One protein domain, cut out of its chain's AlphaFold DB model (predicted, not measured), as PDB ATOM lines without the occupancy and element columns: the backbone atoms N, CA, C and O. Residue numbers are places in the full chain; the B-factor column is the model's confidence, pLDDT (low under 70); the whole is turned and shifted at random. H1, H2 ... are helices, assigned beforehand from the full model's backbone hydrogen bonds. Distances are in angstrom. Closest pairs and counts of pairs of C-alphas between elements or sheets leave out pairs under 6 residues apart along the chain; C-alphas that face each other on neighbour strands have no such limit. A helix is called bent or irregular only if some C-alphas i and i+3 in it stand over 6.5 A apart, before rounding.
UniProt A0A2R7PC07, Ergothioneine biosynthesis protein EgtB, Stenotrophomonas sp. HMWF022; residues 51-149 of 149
ATOM      1  N   TRP A  51     239.257 213.423 107.388       98.50
ATOM      2  CA  TRP A  51     238.427 214.621 107.495       98.50
ATOM      3  C   TRP A  51     239.298 215.863 107.710       98.50
ATOM      4  O   TRP A  51     239.084 216.850 107.021       98.50
ATOM      5  N   HIS A  52     240.330 215.803 108.561       98.62
ATOM      6  CA  HIS A  52     241.285 216.909 108.739       98.62
ATOM      7  C   HIS A  52     242.027 217.265 107.443       98.62
ATOM      8  O   HIS A  52     242.117 218.439 107.069       98.62
ATOM      9  N   LEU A  53     242.491 216.249 106.708       98.75
ATOM     10  CA  LEU A  53     243.136 216.428 105.407       98.75
ATOM     11  C   LEU A  53     242.219 217.123 104.392       98.75
ATOM     12  O   LEU A  53     242.676 217.988 103.642       98.75
ATOM     13  N   ALA A  54     240.938 216.762 104.353       98.56
ATOM     14  CA  ALA A  54     239.973 217.385 103.457       98.56
ATOM     15  C   ALA A  54     239.552 218.783 103.929       98.56
ATOM     16  O   ALA A  54     239.530 219.710 103.129       98.56
ATOM     17  N   HIS A  55     239.291 218.960 105.223       98.62
ATOM     18  CA  HIS A  55     238.829 220.214 105.815       98.62
ATOM     19  C   HIS A  55     239.817 221.365 105.628       98.62
ATOM     20  O   HIS A  55     239.446 222.444 105.170       98.62
ATOM     21  N   THR A  56     241.094 221.122 105.912       98.69
ATOM     22  CA  THR A  56     242.145 222.128 105.696       98.69
ATOM     23  C   THR A  56     242.261 222.514 104.224       98.69
ATOM     24  O   THR A  56     242.499 223.666 103.896       98.69
ATOM     25  N   THR A  57     242.018 221.572 103.312       98.81
ATOM     26  CA  THR A  57     242.007 221.823 101.861       98.81
ATOM     27  C   THR A  57     240.791 222.627 101.422       98.81
ATOM     28  O   THR A  57     240.934 223.580 100.658       98.81
ATOM     29  N   TRP A  58     239.622 222.287 101.964       98.38
ATOM     30  CA  TRP A  58     238.383 223.030 101.770       98.38
ATOM     31  C   TRP A  58     238.528 224.491 102.176       98.38
ATOM     32  O   TRP A  58     238.062 225.362 101.450       98.38
ATOM     33  N   PHE A  59     239.251 224.778 103.260       98.31
ATOM     34  CA  PHE A  59     239.535 226.155 103.654       98.31
ATOM     35  C   PHE A  59     240.222 226.944 102.523       98.31
ATOM     36  O   PHE A  59     239.753 228.020 102.148       98.31
ATOM     37  N   PHE A  60     241.304 226.415 101.939       98.31
ATOM     38  CA  PHE A  60     242.017 227.113 100.860       98.31
ATOM     39  C   PHE A  60     241.172 227.233  99.594       98.31
ATOM     40  O   PHE A  60     241.108 228.308  99.000       98.31
ATOM     41  N   GLU A  61     240.475 226.171  99.195       98.06
ATOM     42  CA  GLU A  61     239.559 226.252  98.060       98.06
ATOM     43  C   GLU A  61     238.505 227.345  98.273       98.06
ATOM     44  O   GLU A  61     238.293 228.187  97.400       98.06
ATOM     45  N   ARG A  62     237.877 227.369  99.450       95.62
ATOM     46  CA  ARG A  62     236.744 228.244  99.740       95.62
ATOM     47  C   ARG A  62     237.139 229.707  99.898       95.62
ATOM     48  O   ARG A  62     236.438 230.570  99.375       95.62
ATOM     49  N   PHE A  63     238.212 229.987 100.629       95.75
ATOM     50  CA  PHE A  63     238.564 231.354 101.028       95.75
ATOM     51  C   PHE A  63     239.697 231.971 100.201       95.75
ATOM     52  O   PHE A  63     239.811 233.195 100.162       95.75
ATOM     53  N   VAL A  64     240.512 231.150  99.526       96.19
ATOM     54  CA  VAL A  64     241.616 231.628  98.676       96.19
ATOM     55  C   VAL A  64     241.257 231.527  97.196       96.19
ATOM     56  O   VAL A  64     241.438 232.498  96.467       96.19
ATOM     57  N   LEU A  65     240.730 230.386  96.733       96.50
ATOM     58  CA  LEU A  65     240.514 230.156  95.297       96.50
ATOM     59  C   LEU A  65     239.122 230.568  94.793       96.50
ATOM     60  O   LEU A  65     239.012 231.066  93.673       96.50
ATOM     61  N   ALA A  66     238.063 230.386  95.585       93.56
ATOM     62  CA  ALA A  66     236.684 230.537  95.109       93.56
ATOM     63  C   ALA A  66     236.255 231.979  94.781       93.56
ATOM     64  O   ALA A  66     235.211 232.170  94.160       93.56
ATOM     65  N   SER A  67     237.036 232.993  95.165       86.94
ATOM     66  CA  SER A  67     236.802 234.391  94.770       86.94
ATOM     67  C   SER A  67     237.153 234.666  93.301       86.94
ATOM     68  O   SER A  67     236.782 235.709  92.763       86.94
ATOM     69  N   ARG A  68     237.849 233.737  92.632       89.38
ATOM     70  CA  ARG A  68     238.281 233.889  91.239       89.38
ATOM     71  C   ARG A  68     237.088 233.781  90.276       89.38
ATOM     72  O   ARG A  68     236.298 232.836  90.379       89.38
ATOM     73  N   PRO A  69     236.969 234.688  89.288       88.38
ATOM     74  CA  PRO A  69     235.923 234.605  88.275       88.38
ATOM     75  C   PRO A  69     235.935 233.259  87.546       88.38
ATOM     76  O   PRO A  69     236.962 232.821  87.033       88.38
ATOM     77  N   GLY A  70     234.779 232.597  87.501       91.38
ATOM     78  CA  GLY A  70     234.626 231.308  86.823       91.38
ATOM     79  C   GLY A  70     235.228 230.107  87.560       91.38
ATOM     80  O   GLY A  70     235.219 229.013  86.991       91.38
ATOM     81  N   TYR A  71     235.711 230.268  88.800       94.25
ATOM     82  CA  TYR A  71     236.179 229.143  89.606       94.25
ATOM     83  C   TYR A  71     235.060 228.121  89.814       94.25
ATOM     84  O   TYR A  71     233.925 228.467  90.149       94.25
ATOM     85  N   ARG A  72     235.395 226.843  89.624       94.50
ATOM     86  CA  ARG A  72     234.500 225.725  89.911       94.50
ATOM     87  C   ARG A  72     235.087 224.931  91.071       94.50
ATOM     88  O   ARG A  72     236.236 224.507  90.947       94.50
ATOM     89  N   PRO A  73     234.335 224.732  92.166       94.50
ATOM     90  CA  PRO A  73     234.808 223.903  93.259       94.50
ATOM     91  C   PRO A  73     235.009 222.466  92.782       94.50
ATOM     92  O   PRO A  73     234.297 222.006  91.884       94.50
ATOM     93  N   TRP A  74     235.952 221.767  93.409       96.12
ATOM     94  CA  TRP A  74     236.269 220.371  93.119       96.12
ATOM     95  C   TRP A  74     235.020 219.483  93.113       96.12
ATOM     96  O   TRP A  74     234.785 218.730  92.170       96.12
ATOM     97  N   ASP A  75     234.201 219.613  94.155       96.00
ATOM     98  CA  ASP A  75     232.887 218.990  94.257       96.00
ATOM     99  C   ASP A  75     232.001 219.866  95.163       96.00
ATOM    100  O   ASP A  75     232.301 220.016  96.351       96.00
ATOM    101  N   PRO A  76     230.910 220.460  94.645       92.50
ATOM    102  CA  PRO A  76     230.031 221.317  95.437       92.50
ATOM    103  C   PRO A  76     229.466 220.648  96.698       92.50
ATOM    104  O   PRO A  76     229.224 221.332  97.691       92.50
ATOM    105  N   ALA A  77     229.266 219.323  96.698       92.56
ATOM    106  CA  ALA A  77     228.735 218.616  97.863       92.56
ATOM    107  C   ALA A  77     229.733 218.570  99.032       92.56
ATOM    108  O   ALA A  77     229.339 218.359 100.180       92.56
ATOM    109  N   TRP A  78     231.024 218.779  98.764       95.38
ATOM    110  CA  TRP A  78     232.072 218.703  99.779       95.38
ATOM    111  C   TRP A  78     232.077 219.925 100.699       95.38
ATOM    112  O   TRP A  78     232.575 219.821 101.818       95.38
ATOM    113  N   ASP A  79     231.441 221.031 100.292       92.75
ATOM    114  CA  ASP A  79     231.240 222.201 101.151       92.75
ATOM    115  C   ASP A  79     230.450 221.825 102.416       92.75
ATOM    116  O   ASP A  79     230.879 222.116 103.529       92.75
ATOM    117  N   TYR A  80     229.374 221.043 102.274       93.81
ATOM    118  CA  TYR A  80     228.606 220.526 103.414       93.81
ATOM    119  C   TYR A  80     229.421 219.565 104.297       93.81
ATOM    120  O   TYR A  80     229.312 219.589 105.525       93.81
ATOM    121  N   LEU A  81     230.236 218.702 103.681       95.56
ATOM    122  CA  LEU A  81     230.984 217.656 104.390       95.56
ATOM    123  C   LEU A  81     232.158 218.211 105.202       95.56
ATOM    124  O   LEU A  81     232.485 217.680 106.271       95.56
ATOM    125  N   PHE A  82     232.805 219.251 104.679       96.19
ATOM    126  CA  PHE A  82     234.057 219.768 105.213       96.19
ATOM    127  C   PHE A  82     233.949 221.178 105.780       96.19
ATOM    128  O   PHE A  82     234.921 221.642 106.361       96.19
ATOM    129  N   ASN A  83     232.788 221.830 105.744       91.94
ATOM    130  CA  ASN A  83     232.534 222.973 106.615       91.94
ATOM    131  C   ASN A  83     232.560 222.515 108.088       91.94
ATOM    132  O   ASN A  83     231.844 221.599 108.495       91.94
ATOM    133  N   SER A  84     233.418 223.130 108.901       78.69
ATOM    134  CA  SER A  84     233.584 222.761 110.308       78.69
ATOM    135  C   SER A  84     232.466 223.304 111.199       78.69
ATOM    136  O   SER A  84     231.962 222.558 112.041       78.69
ATOM    137  N   TYR A  85     232.119 224.586 111.044       72.06
ATOM    138  CA  TYR A  85     231.139 225.309 111.871       72.06
ATOM    139  C   TYR A  85     230.802 226.722 111.353       72.06
ATOM    140  O   TYR A  85     230.190 227.509 112.082       72.06
ATOM    141  N   TYR A  86     231.184 227.085 110.125       74.00
ATOM    142  CA  TYR A  86     230.871 228.396 109.557       74.00
ATOM    143  C   TYR A  86     229.381 228.460 109.211       74.00
ATOM    144  O   TYR A  86     228.978 228.243 108.070       74.00
ATOM    145  N   LYS A  87     228.551 228.749 110.221       71.62
ATOM    146  CA  LYS A  87     227.082 228.786 110.112       71.62
ATOM    147  C   LYS A  87     226.596 229.782 109.061       71.62
ATOM    148  O   LYS A  87     225.551 229.567 108.461       71.62
ATOM    149  N   SER A  88     227.359 230.851 108.831       71.56
ATOM    150  CA  SER A  88     227.085 231.836 107.782       71.56
ATOM    151  C   SER A  88     227.245 231.279 106.365       71.56
ATOM    152  O   SER A  88     226.669 231.844 105.442       71.56
ATOM    153  N   LEU A  89     227.999 230.189 106.179       73.50
ATOM    154  CA  LEU A  89     228.208 229.557 104.873       73.50
ATOM    155  C   LEU A  89     227.153 228.496 104.545       73.50
ATOM    156  O   LEU A  89     226.968 228.186 103.372       73.50
ATOM    157  N   GLY A  90     226.451 227.967 105.549       80.12
ATOM    158  CA  GLY A  90     225.407 226.965 105.359       80.12
ATOM    159  C   GLY A  90     225.428 225.857 106.413       80.12
ATOM    160  O   GLY A  90     226.168 225.941 107.401       80.12
ATOM    161  N   PRO A  91     224.594 224.817 106.233       84.50
ATOM    162  CA  PRO A  91     224.613 223.645 107.097       84.50
ATOM    163  C   PRO A  91     225.946 222.891 106.964       84.50
ATOM    164  O   PRO A  91     226.601 222.940 105.926       84.50
ATOM    165  N   ALA A  92     226.324 222.168 108.016       90.31
ATOM    166  CA  ALA A  92     227.535 221.351 108.062       90.31
ATOM    167  C   ALA A  92     227.202 219.933 108.539       90.31
ATOM    168  O   ALA A  92     226.291 219.751 109.358       90.31
ATOM    169  N   HIS A  93     227.945 218.935 108.055       91.94
ATOM    170  CA  HIS A  93     227.821 217.561 108.545       91.94
ATOM    171  C   HIS A  93     228.144 217.484 110.039       91.94
ATOM    172  O   HIS A  93     229.126 218.064 110.517       91.94
ATOM    173  N   ALA A  94     227.322 216.753 110.792       93.31
ATOM    174  CA  ALA A  94     227.415 216.728 112.244       93.31
ATOM    175  C   ALA A  94     228.771 216.165 112.703       93.31
ATOM    176  O   ALA A  94     229.151 215.048 112.344       93.31
ATOM    177  N   ARG A  95     229.493 216.918 113.547       95.50
ATOM    178  CA  ARG A  95     230.818 216.526 114.063       95.50
ATOM    179  C   ARG A  95     230.847 215.111 114.668       95.50
ATOM    180  O   ARG A  95     231.746 214.362 114.284       95.50
ATOM    181  N   PRO A  96     229.882 214.685 115.513       96.75
ATOM    182  CA  PRO A  96     229.890 213.335 116.092       96.75
ATOM    183  C   PRO A  96     229.694 212.200 115.075       96.75
ATOM    184  O   PRO A  96     229.816 211.036 115.429       96.75
ATOM    185  N   GLN A  97     229.347 212.528 113.827       96.56
ATOM    186  CA  GLN A  97     229.044 211.573 112.761       96.56
ATOM    187  C   GLN A  97     230.072 211.619 111.619       96.56
ATOM    188  O   GLN A  97     229.840 211.033 110.561       96.56
ATOM    189  N   ARG A  98     231.206 212.312 111.785       97.50
ATOM    190  CA  ARG A  98     232.245 212.407 110.740       97.50
ATOM    191  C   ARG A  98     232.885 211.053 110.427       97.50
ATOM    192  O   ARG A  98     233.189 210.792 109.267       97.50
ATOM    193  N   GLY A  99     233.014 210.171 111.417       97.19
ATOM    194  CA  GLY A  99     233.491 208.792 111.253       97.19
ATOM    195  C   GLY A  99     232.546 207.878 110.466       97.19
ATOM    196  O   GLY A  99     232.934 206.776 110.096       97.19
ATOM    197  N   LEU A 100     231.320 208.325 110.159       96.94
ATOM    198  CA  LEU A 100     230.370 207.586 109.313       96.94
ATOM    199  C   LEU A 100     230.533 207.907 107.816       96.94
ATOM    200  O   LEU A 100     229.898 207.280 106.967       96.94
ATOM    201  N   LEU A 101     231.383 208.877 107.467       96.12
ATOM    202  CA  LEU A 101     231.604 209.308 106.088       96.12
ATOM    203  C   LEU A 101     232.586 208.374 105.371       96.12
ATOM    204  O   LEU A 101     233.755 208.715 105.191       96.12
ATOM    205  N   SER A 102     232.125 207.212 104.906       95.62
ATOM    206  CA  SER A 102     232.957 206.291 104.104       95.62
ATOM    207  C   SER A 102     233.414 206.896 102.766       95.62
ATOM    208  O   SER A 102     234.433 206.490 102.204       95.62
ATOM    209  N   ARG A 103     232.698 207.916 102.273       97.12
ATOM    210  CA  ARG A 103     233.074 208.744 101.122       97.12
ATOM    211  C   ARG A 103     233.174 210.219 101.518       97.12
ATOM    212  O   ARG A 103     232.411 210.650 102.381       97.12
ATOM    213  N   PRO A 104     234.083 210.992 100.897       97.88
ATOM    214  CA  PRO A 104     235.103 210.587  99.915       97.88
ATOM    215  C   PRO A 104     236.173 209.644 100.493       97.88
ATOM    216  O   PRO A 104     236.414 209.639 101.707       97.88
ATOM    217  N   SER A 105     236.793 208.830  99.630       98.44
ATOM    218  CA  SER A 105     237.904 207.951 100.024       98.44
ATOM    219  C   SER A 105     239.167 208.759 100.335       98.44
ATOM    220  O   SER A 105     239.331 209.878  99.846       98.44
ATOM    221  N   LEU A 106     240.101 208.183 101.101       98.50
ATOM    222  CA  LEU A 106     241.387 208.829 101.392       98.50
ATOM    223  C   LEU A 106     242.146 209.207 100.103       98.50
ATOM    224  O   LEU A 106     242.686 210.304  99.993       98.50
ATOM    225  N   GLN A 107     242.102 208.351  99.076       98.44
ATOM    226  CA  GLN A 107     242.692 208.638  97.764       98.44
ATOM    227  C   GLN A 107     242.047 209.855  97.080       98.44
ATOM    228  O   GLN A 107     242.764 210.693  96.530       98.44
ATOM    229  N   GLN A 108     240.713 209.972  97.120       98.69
ATOM    230  CA  GLN A 108     239.996 211.130  96.570       98.69
ATOM    231  C   GLN A 108     240.376 212.415  97.317       98.69
ATOM    232  O   GLN A 108     240.558 213.455  96.694       98.69
ATOM    233  N   ILE A 109     240.570 212.328  98.635       98.69
ATOM    234  CA  ILE A 109     241.004 213.457  99.466       98.69
ATOM    235  C   ILE A 109     242.440 213.872  99.123       98.69
ATOM    236  O   ILE A 109     242.714 215.061  98.996       98.69
ATOM    237  N   HIS A 110     243.356 212.928  98.887       98.69
ATOM    238  CA  HIS A 110     244.703 213.263  98.412       98.69
ATOM    239  C   HIS A 110     244.711 213.878  97.007       98.69
ATOM    240  O   HIS A 110     245.512 214.773  96.745       98.69
ATOM    241  N   ALA A 111     243.841 213.418  96.103       98.75
ATOM    242  CA  ALA A 111     243.690 214.029  94.783       98.75
ATOM    243  C   ALA A 111     243.185 215.474  94.888       98.75
ATOM    244  O   ALA A 111     243.771 216.366  94.281       98.75
ATOM    245  N   TYR A 112     242.176 215.705  95.728       98.75
ATOM    246  CA  TYR A 112     241.669 217.039  96.026       98.75
ATOM    247  C   TYR A 112     242.743 217.957  96.624       98.75
ATOM    248  O   TYR A 112     242.913 219.083  96.166       98.75
ATOM    249  N   ARG A 113     243.528 217.450  97.585       98.75
ATOM    250  CA  ARG A 113     244.682 218.163  98.156       98.75
ATOM    251  C   ARG A 113     245.640 218.640  97.082       98.75
ATOM    252  O   ARG A 113     245.884 219.835  96.993       98.75
ATOM    253  N   ARG A 114     246.130 217.724  96.241       98.75
ATOM    254  CA  ARG A 114     247.066 218.072  95.164       98.75
ATOM    255  C   ARG A 114     246.478 219.111  94.217       98.75
ATOM    256  O   ARG A 114     247.160 220.070  93.894       98.75
ATOM    257  N   HIS A 115     245.213 218.953  93.839       98.62
ATOM    258  CA  HIS A 115     244.542 219.885  92.941       98.62
ATOM    259  C   HIS A 115     244.493 221.315  93.500       98.62
ATOM    260  O   HIS A 115     244.837 222.269  92.803       98.62
ATOM    261  N   VAL A 116     244.082 221.475  94.759       98.62
ATOM    262  CA  VAL A 116     244.032 222.793  95.406       98.62
ATOM    263  C   VAL A 116     245.441 223.347  95.622       98.62
ATOM    264  O   VAL A 116     245.673 224.522  95.348       98.62
ATOM    265  N   ASP A 117     246.389 222.507  96.041       98.69
ATOM    266  CA  ASP A 117     247.782 222.905  96.259       98.69
ATOM    267  C   ASP A 117     248.428 223.418  94.959       98.69
ATOM    268  O   ASP A 117     249.054 224.477  94.960       98.69
ATOM    269  N   GLU A 118     248.232 222.717  93.837       98.38
ATOM    270  CA  GLU A 118     248.715 223.119  92.509       98.38
ATOM    271  C   GLU A 118     248.155 224.481  92.088       98.38
ATOM    272  O   GLU A 118     248.902 225.333  91.600       98.38
ATOM    273  N   GLN A 119     246.860 224.719  92.314       97.75
ATOM    274  CA  GLN A 119     246.234 225.998  91.983       97.75
ATOM    275  C   GLN A 119     246.736 227.145  92.867       97.75
ATOM    276  O   GLN A 119     247.054 228.211  92.342       97.75
ATOM    277  N   VAL A 120     246.846 226.943  94.184       97.06
ATOM    278  CA  VAL A 120     247.372 227.970  95.101       97.06
ATOM    279  C   VAL A 120     248.819 228.316  94.747       97.06
ATOM    280  O   VAL A 120     249.159 229.492  94.628       97.06
ATOM    281  N   LEU A 121     249.663 227.307  94.521       97.31
ATOM    282  CA  LEU A 121     251.064 227.511  94.151       97.31
ATOM    283  C   LEU A 121     251.214 228.205  92.796       97.31
ATOM    284  O   LEU A 121     252.095 229.050  92.647       97.31
ATOM    285  N   ALA A 122     250.358 227.885  91.822       94.88
ATOM    286  CA  ALA A 122     250.345 228.592  90.548       94.88
ATOM    287  C   ALA A 122     250.035 230.081  90.743       94.88
ATOM    288  O   ALA A 122     250.792 230.922  90.276       94.88
ATOM    289  N   GLN A 123     248.994 230.410  91.511       93.12
ATOM    290  CA  GLN A 123     248.612 231.804  91.754       93.12
ATOM    291  C   GLN A 123     249.673 232.590  92.539       93.12
ATOM    292  O   GLN A 123     249.904 233.757  92.240       93.12
ATOM    293  N   LEU A 124     250.357 231.956  93.498       93.38
ATOM    294  CA  LEU A 124     251.480 232.574  94.217       93.38
ATOM    295  C   LEU A 124     252.699 232.825  93.325       93.38
ATOM    296  O   LEU A 124     253.393 233.823  93.494       93.38
ATOM    297  N   ARG A 125     252.989 231.915  92.392       91.88
ATOM    298  CA  ARG A 125     254.088 232.089  91.434       91.88
ATOM    299  C   ARG A 125     253.779 233.204  90.438       91.88
ATOM    300  O   ARG A 125     254.671 233.981  90.106       91.88
ATOM    301  N   ASP A 126     252.539 233.256  89.967       89.06
ATOM    302  CA  ASP A 126     252.116 234.177  88.914       89.06
ATOM    303  C   ASP A 126     251.824 235.589  89.476       89.06
ATOM    304  O   ASP A 126     251.819 236.564  88.728       89.06
ATOM    305  N   GLY A 127     251.689 235.733  90.803       86.88
ATOM    306  CA  GLY A 127     251.450 237.020  91.464       86.88
ATOM    307  C   GLY A 127     249.973 237.416  91.554       86.88
ATOM    308  O   GLY A 127     249.669 238.548  91.923       86.88
ATOM    309  N   ASP A 128     249.066 236.493  91.230       86.19
ATOM    310  CA  ASP A 128     247.648 236.758  90.946       86.19
ATOM    311  C   ASP A 128     246.741 236.760  92.189       86.19
ATOM    312  O   ASP A 128     245.544 237.046  92.096       86.19
ATOM    313  N   LEU A 129     247.274 236.431  93.370       87.50
ATOM    314  CA  LEU A 129     246.492 236.505  94.605       87.50
ATOM    315  C   LEU A 129     246.370 237.955  95.084       87.50
ATOM    316  O   LEU A 129     247.353 238.596  95.453       87.50
ATOM    317  N   GLY A 130     245.130 238.446  95.144       88.75
ATOM    318  CA  GLY A 130     244.805 239.721  95.780       88.75
ATOM    319  C   GLY A 130     245.074 239.721  97.290       88.75
ATOM    320  O   GLY A 130     245.234 238.669  97.913       88.75
ATOM    321  N   SER A 131     245.079 240.911  97.899       90.31
ATOM    322  CA  SER A 131     245.375 241.112  99.329       90.31
ATOM    323  C   SER A 131     244.545 240.224 100.255       90.31
ATOM    324  O   SER A 131     245.095 239.594 101.155       90.31
ATOM    325  N   ASP A 132     243.241 240.131 100.010       92.38
ATOM    326  CA  ASP A 132     242.315 239.392 100.873       92.38
ATOM    327  C   ASP A 132     242.573 237.883 100.780       92.38
ATOM    328  O   ASP A 132     242.576 237.174 101.785       92.38
ATOM    329  N   ALA A 133     242.878 237.388  99.576       93.56
ATOM    330  CA  ALA A 133     243.247 235.993  99.363       93.56
ATOM    331  C   ALA A 133     244.595 235.659 100.020       93.56
ATOM    332  O   ALA A 133     244.740 234.579 100.587       93.56
ATOM    333  N   LEU A 134     245.562 236.587 100.011       94.31
ATOM    334  CA  LEU A 134     246.837 236.430 100.721       94.31
ATOM    335  C   LEU A 134     246.643 236.391 102.245       94.31
ATOM    336  O   LEU A 134     247.265 235.568 102.918       94.31
ATOM    337  N   GLN A 135     245.752 237.223 102.791       94.69
ATOM    338  CA  GLN A 135     245.397 237.187 104.213       94.69
ATOM    339  C   GLN A 135     244.711 235.868 104.590       94.69
ATOM    340  O   GLN A 135     245.104 235.226 105.566       94.69
ATOM    341  N   HIS A 136     243.734 235.413 103.799       96.38
ATOM    342  CA  HIS A 136     243.101 234.109 104.011       96.38
ATOM    343  C   HIS A 136     244.090 232.957 103.864       96.38
ATOM    344  O   HIS A 136     244.015 232.004 104.631       96.38
ATOM    345  N   LEU A 137     245.036 233.038 102.932       96.81
ATOM    346  CA  LEU A 137     246.082 232.033 102.782       96.81
ATOM    347  C   LEU A 137     246.924 231.935 104.060       96.81
ATOM    348  O   LEU A 137     247.090 230.840 104.589       96.81
ATOM    349  N   GLN A 138     247.387 233.062 104.609       96.75
ATOM    350  CA  GLN A 138     248.127 233.084 105.877       96.75
ATOM    351  C   GLN A 138     247.298 232.549 107.053       96.75
ATOM    352  O   GLN A 138     247.810 231.780 107.867       96.75
ATOM    353  N   LEU A 139     246.018 232.916 107.146       97.31
ATOM    354  CA  LEU A 139     245.111 232.372 108.161       97.31
ATOM    355  C   LEU A 139     244.933 230.855 107.999       97.31
ATOM    356  O   LEU A 139     244.999 230.120 108.980       97.31
ATOM    357  N   GLY A 140     244.763 230.390 106.762       97.88
ATOM    358  CA  GLY A 140     244.614 228.979 106.417       97.88
ATOM    359  C   GLY A 140     245.835 228.142 106.791       97.88
ATOM    360  O   GLY A 140     245.674 227.007 107.230       97.88
ATOM    361  N   LEU A 141     247.044 228.702 106.686       98.56
ATOM    362  CA  LEU A 141     248.276 228.034 107.122       98.56
ATOM    363  C   LEU A 141     248.294 227.797 108.635       98.56
ATOM    364  O   LEU A 141     248.516 226.667 109.064       98.56
ATOM    365  N   HIS A 142     247.992 228.820 109.438       98.25
ATOM    366  CA  HIS A 142     247.896 228.666 110.894       98.25
ATOM    367  C   HIS A 142     246.757 227.720 111.292       98.25
ATOM    368  O   HIS A 142     246.914 226.893 112.186       98.25
ATOM    369  N   HIS A 143     245.621 227.804 110.600       98.19
ATOM    370  CA  HIS A 143     244.495 226.895 110.786       98.19
ATOM    371  C   HIS A 143     244.874 225.437 110.485       98.19
ATOM    372  O   HIS A 143     244.507 224.533 111.229       98.19
ATOM    373  N   GLU A 144     245.648 225.171 109.430       98.75
ATOM    374  CA  GLU A 144     246.127 223.814 109.167       98.75
ATOM    375  C   GLU A 144     247.129 223.336 110.213       98.75
ATOM    376  O   GLU A 144     247.058 222.176 110.599       98.75
ATOM    377  N   GLN A 145     247.997 224.207 110.730       98.62
ATOM    378  CA  GLN A 145     248.888 223.859 111.842       98.62
ATOM    379  C   GLN A 145     248.108 223.487 113.113       98.62
ATOM    380  O   GLN A 145     248.472 222.523 113.773       98.62
ATOM    381  N   GLN A 146     246.986 224.157 113.407       98.12
ATOM    382  CA  GLN A 146     246.072 223.742 114.486       98.12
ATOM    383  C   GLN A 146     245.447 222.363 114.233       98.12
ATOM    384  O   GLN A 146     245.122 221.653 115.171       98.12
ATOM    385  N   HIS A 147     245.267 221.982 112.968       98.12
ATOM    386  CA  HIS A 147     244.784 220.657 112.575       98.12
ATOM    387  C   HIS A 147     245.888 219.594 112.462       98.12
ATOM    388  O   HIS A 147     245.574 218.435 112.184       98.12
ATOM    389  N   GLN A 148     247.156 219.980 112.619       98.50
ATOM    390  CA  GLN A 148     248.298 219.068 112.695       98.50
ATOM    391  C   GLN A 148     248.597 218.621 114.130       98.50
ATOM    392  O   GLN A 148     249.208 217.564 114.292       98.50
ATOM    393  N   GLU A 149     248.221 219.431 115.123       94.75
ATOM    394  CA  GLU A 149     248.271 219.110 116.560       94.75
ATOM    395  C   GLU A 149     247.143 218.146 116.957       94.75
ATOM    396  O   GLU A 149     247.455 217.169 117.677       94.75
TER     397      GLU A 149
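What this domain is: This is residues 51 to 149 of the 149 residues of the protein "Ergothioneine biosynthesis protein EgtB" of Stenotrophomonas sp. HMWF022 (UniProt A0A2R7PC07). The longest helix, H4, and H5 each run alongside H1, the core, while short H2 packs on H1 and H3 lies at one end. The printed part has 99 residues with five named helices, H1 to H5 in order, and no named strand: all helix. It is compact, radius of gyration of the C-alphas 13.4 A, spanning 40 by 30 by 27 A.

Where its parts are: H4, residues 106 to 126, is 30.2 A long and begins at C-alpha 106 (241.387, 208.829, 101.392). H1 is residues 51 to 65, 19.9 A. H5, residues 131 to 146, 23.1 A, ends at C-alpha 146 (246.072, 223.742, 114.486). H2 is residues 78 to 82. H3, residues 95 to 100, is irregular: C-alphas 96 and 99 are 7.6 A apart.

How they stand to each other: H4 touches the hub H1 at a shallow tilt of 29 degrees, the same way; closest C-alphas, Ala 54 and Ile 109, 5.7 A. H5 touches H1 at a shallow tilt of 10 degrees, opposite ways; closest C-alphas, Val 64 and Ala 133, 4.7 A. H2 touches H1; closest C-alphas, His 55 and Phe 82, 4.8 A. H3 is close to H1 but not clearly touching; closest C-alphas, Trp 51 and Arg 98, 7.3 A. H4 and H5 are apart. In H2, H4 and H5 every O i to N i+4 pair is within hydrogen-bond range; in H1 9 of 11, in H3 0 of 2, with 2 of 3 O i to N i+3 pairs.

The domain as a whole: The C-alphas farthest apart, Pro 96 and Asp 126, are 40.8 A apart. The printed part has no cut; the links H1 to H2 and H2 to H3 are long. No printed residue is under 70 in pLDDT.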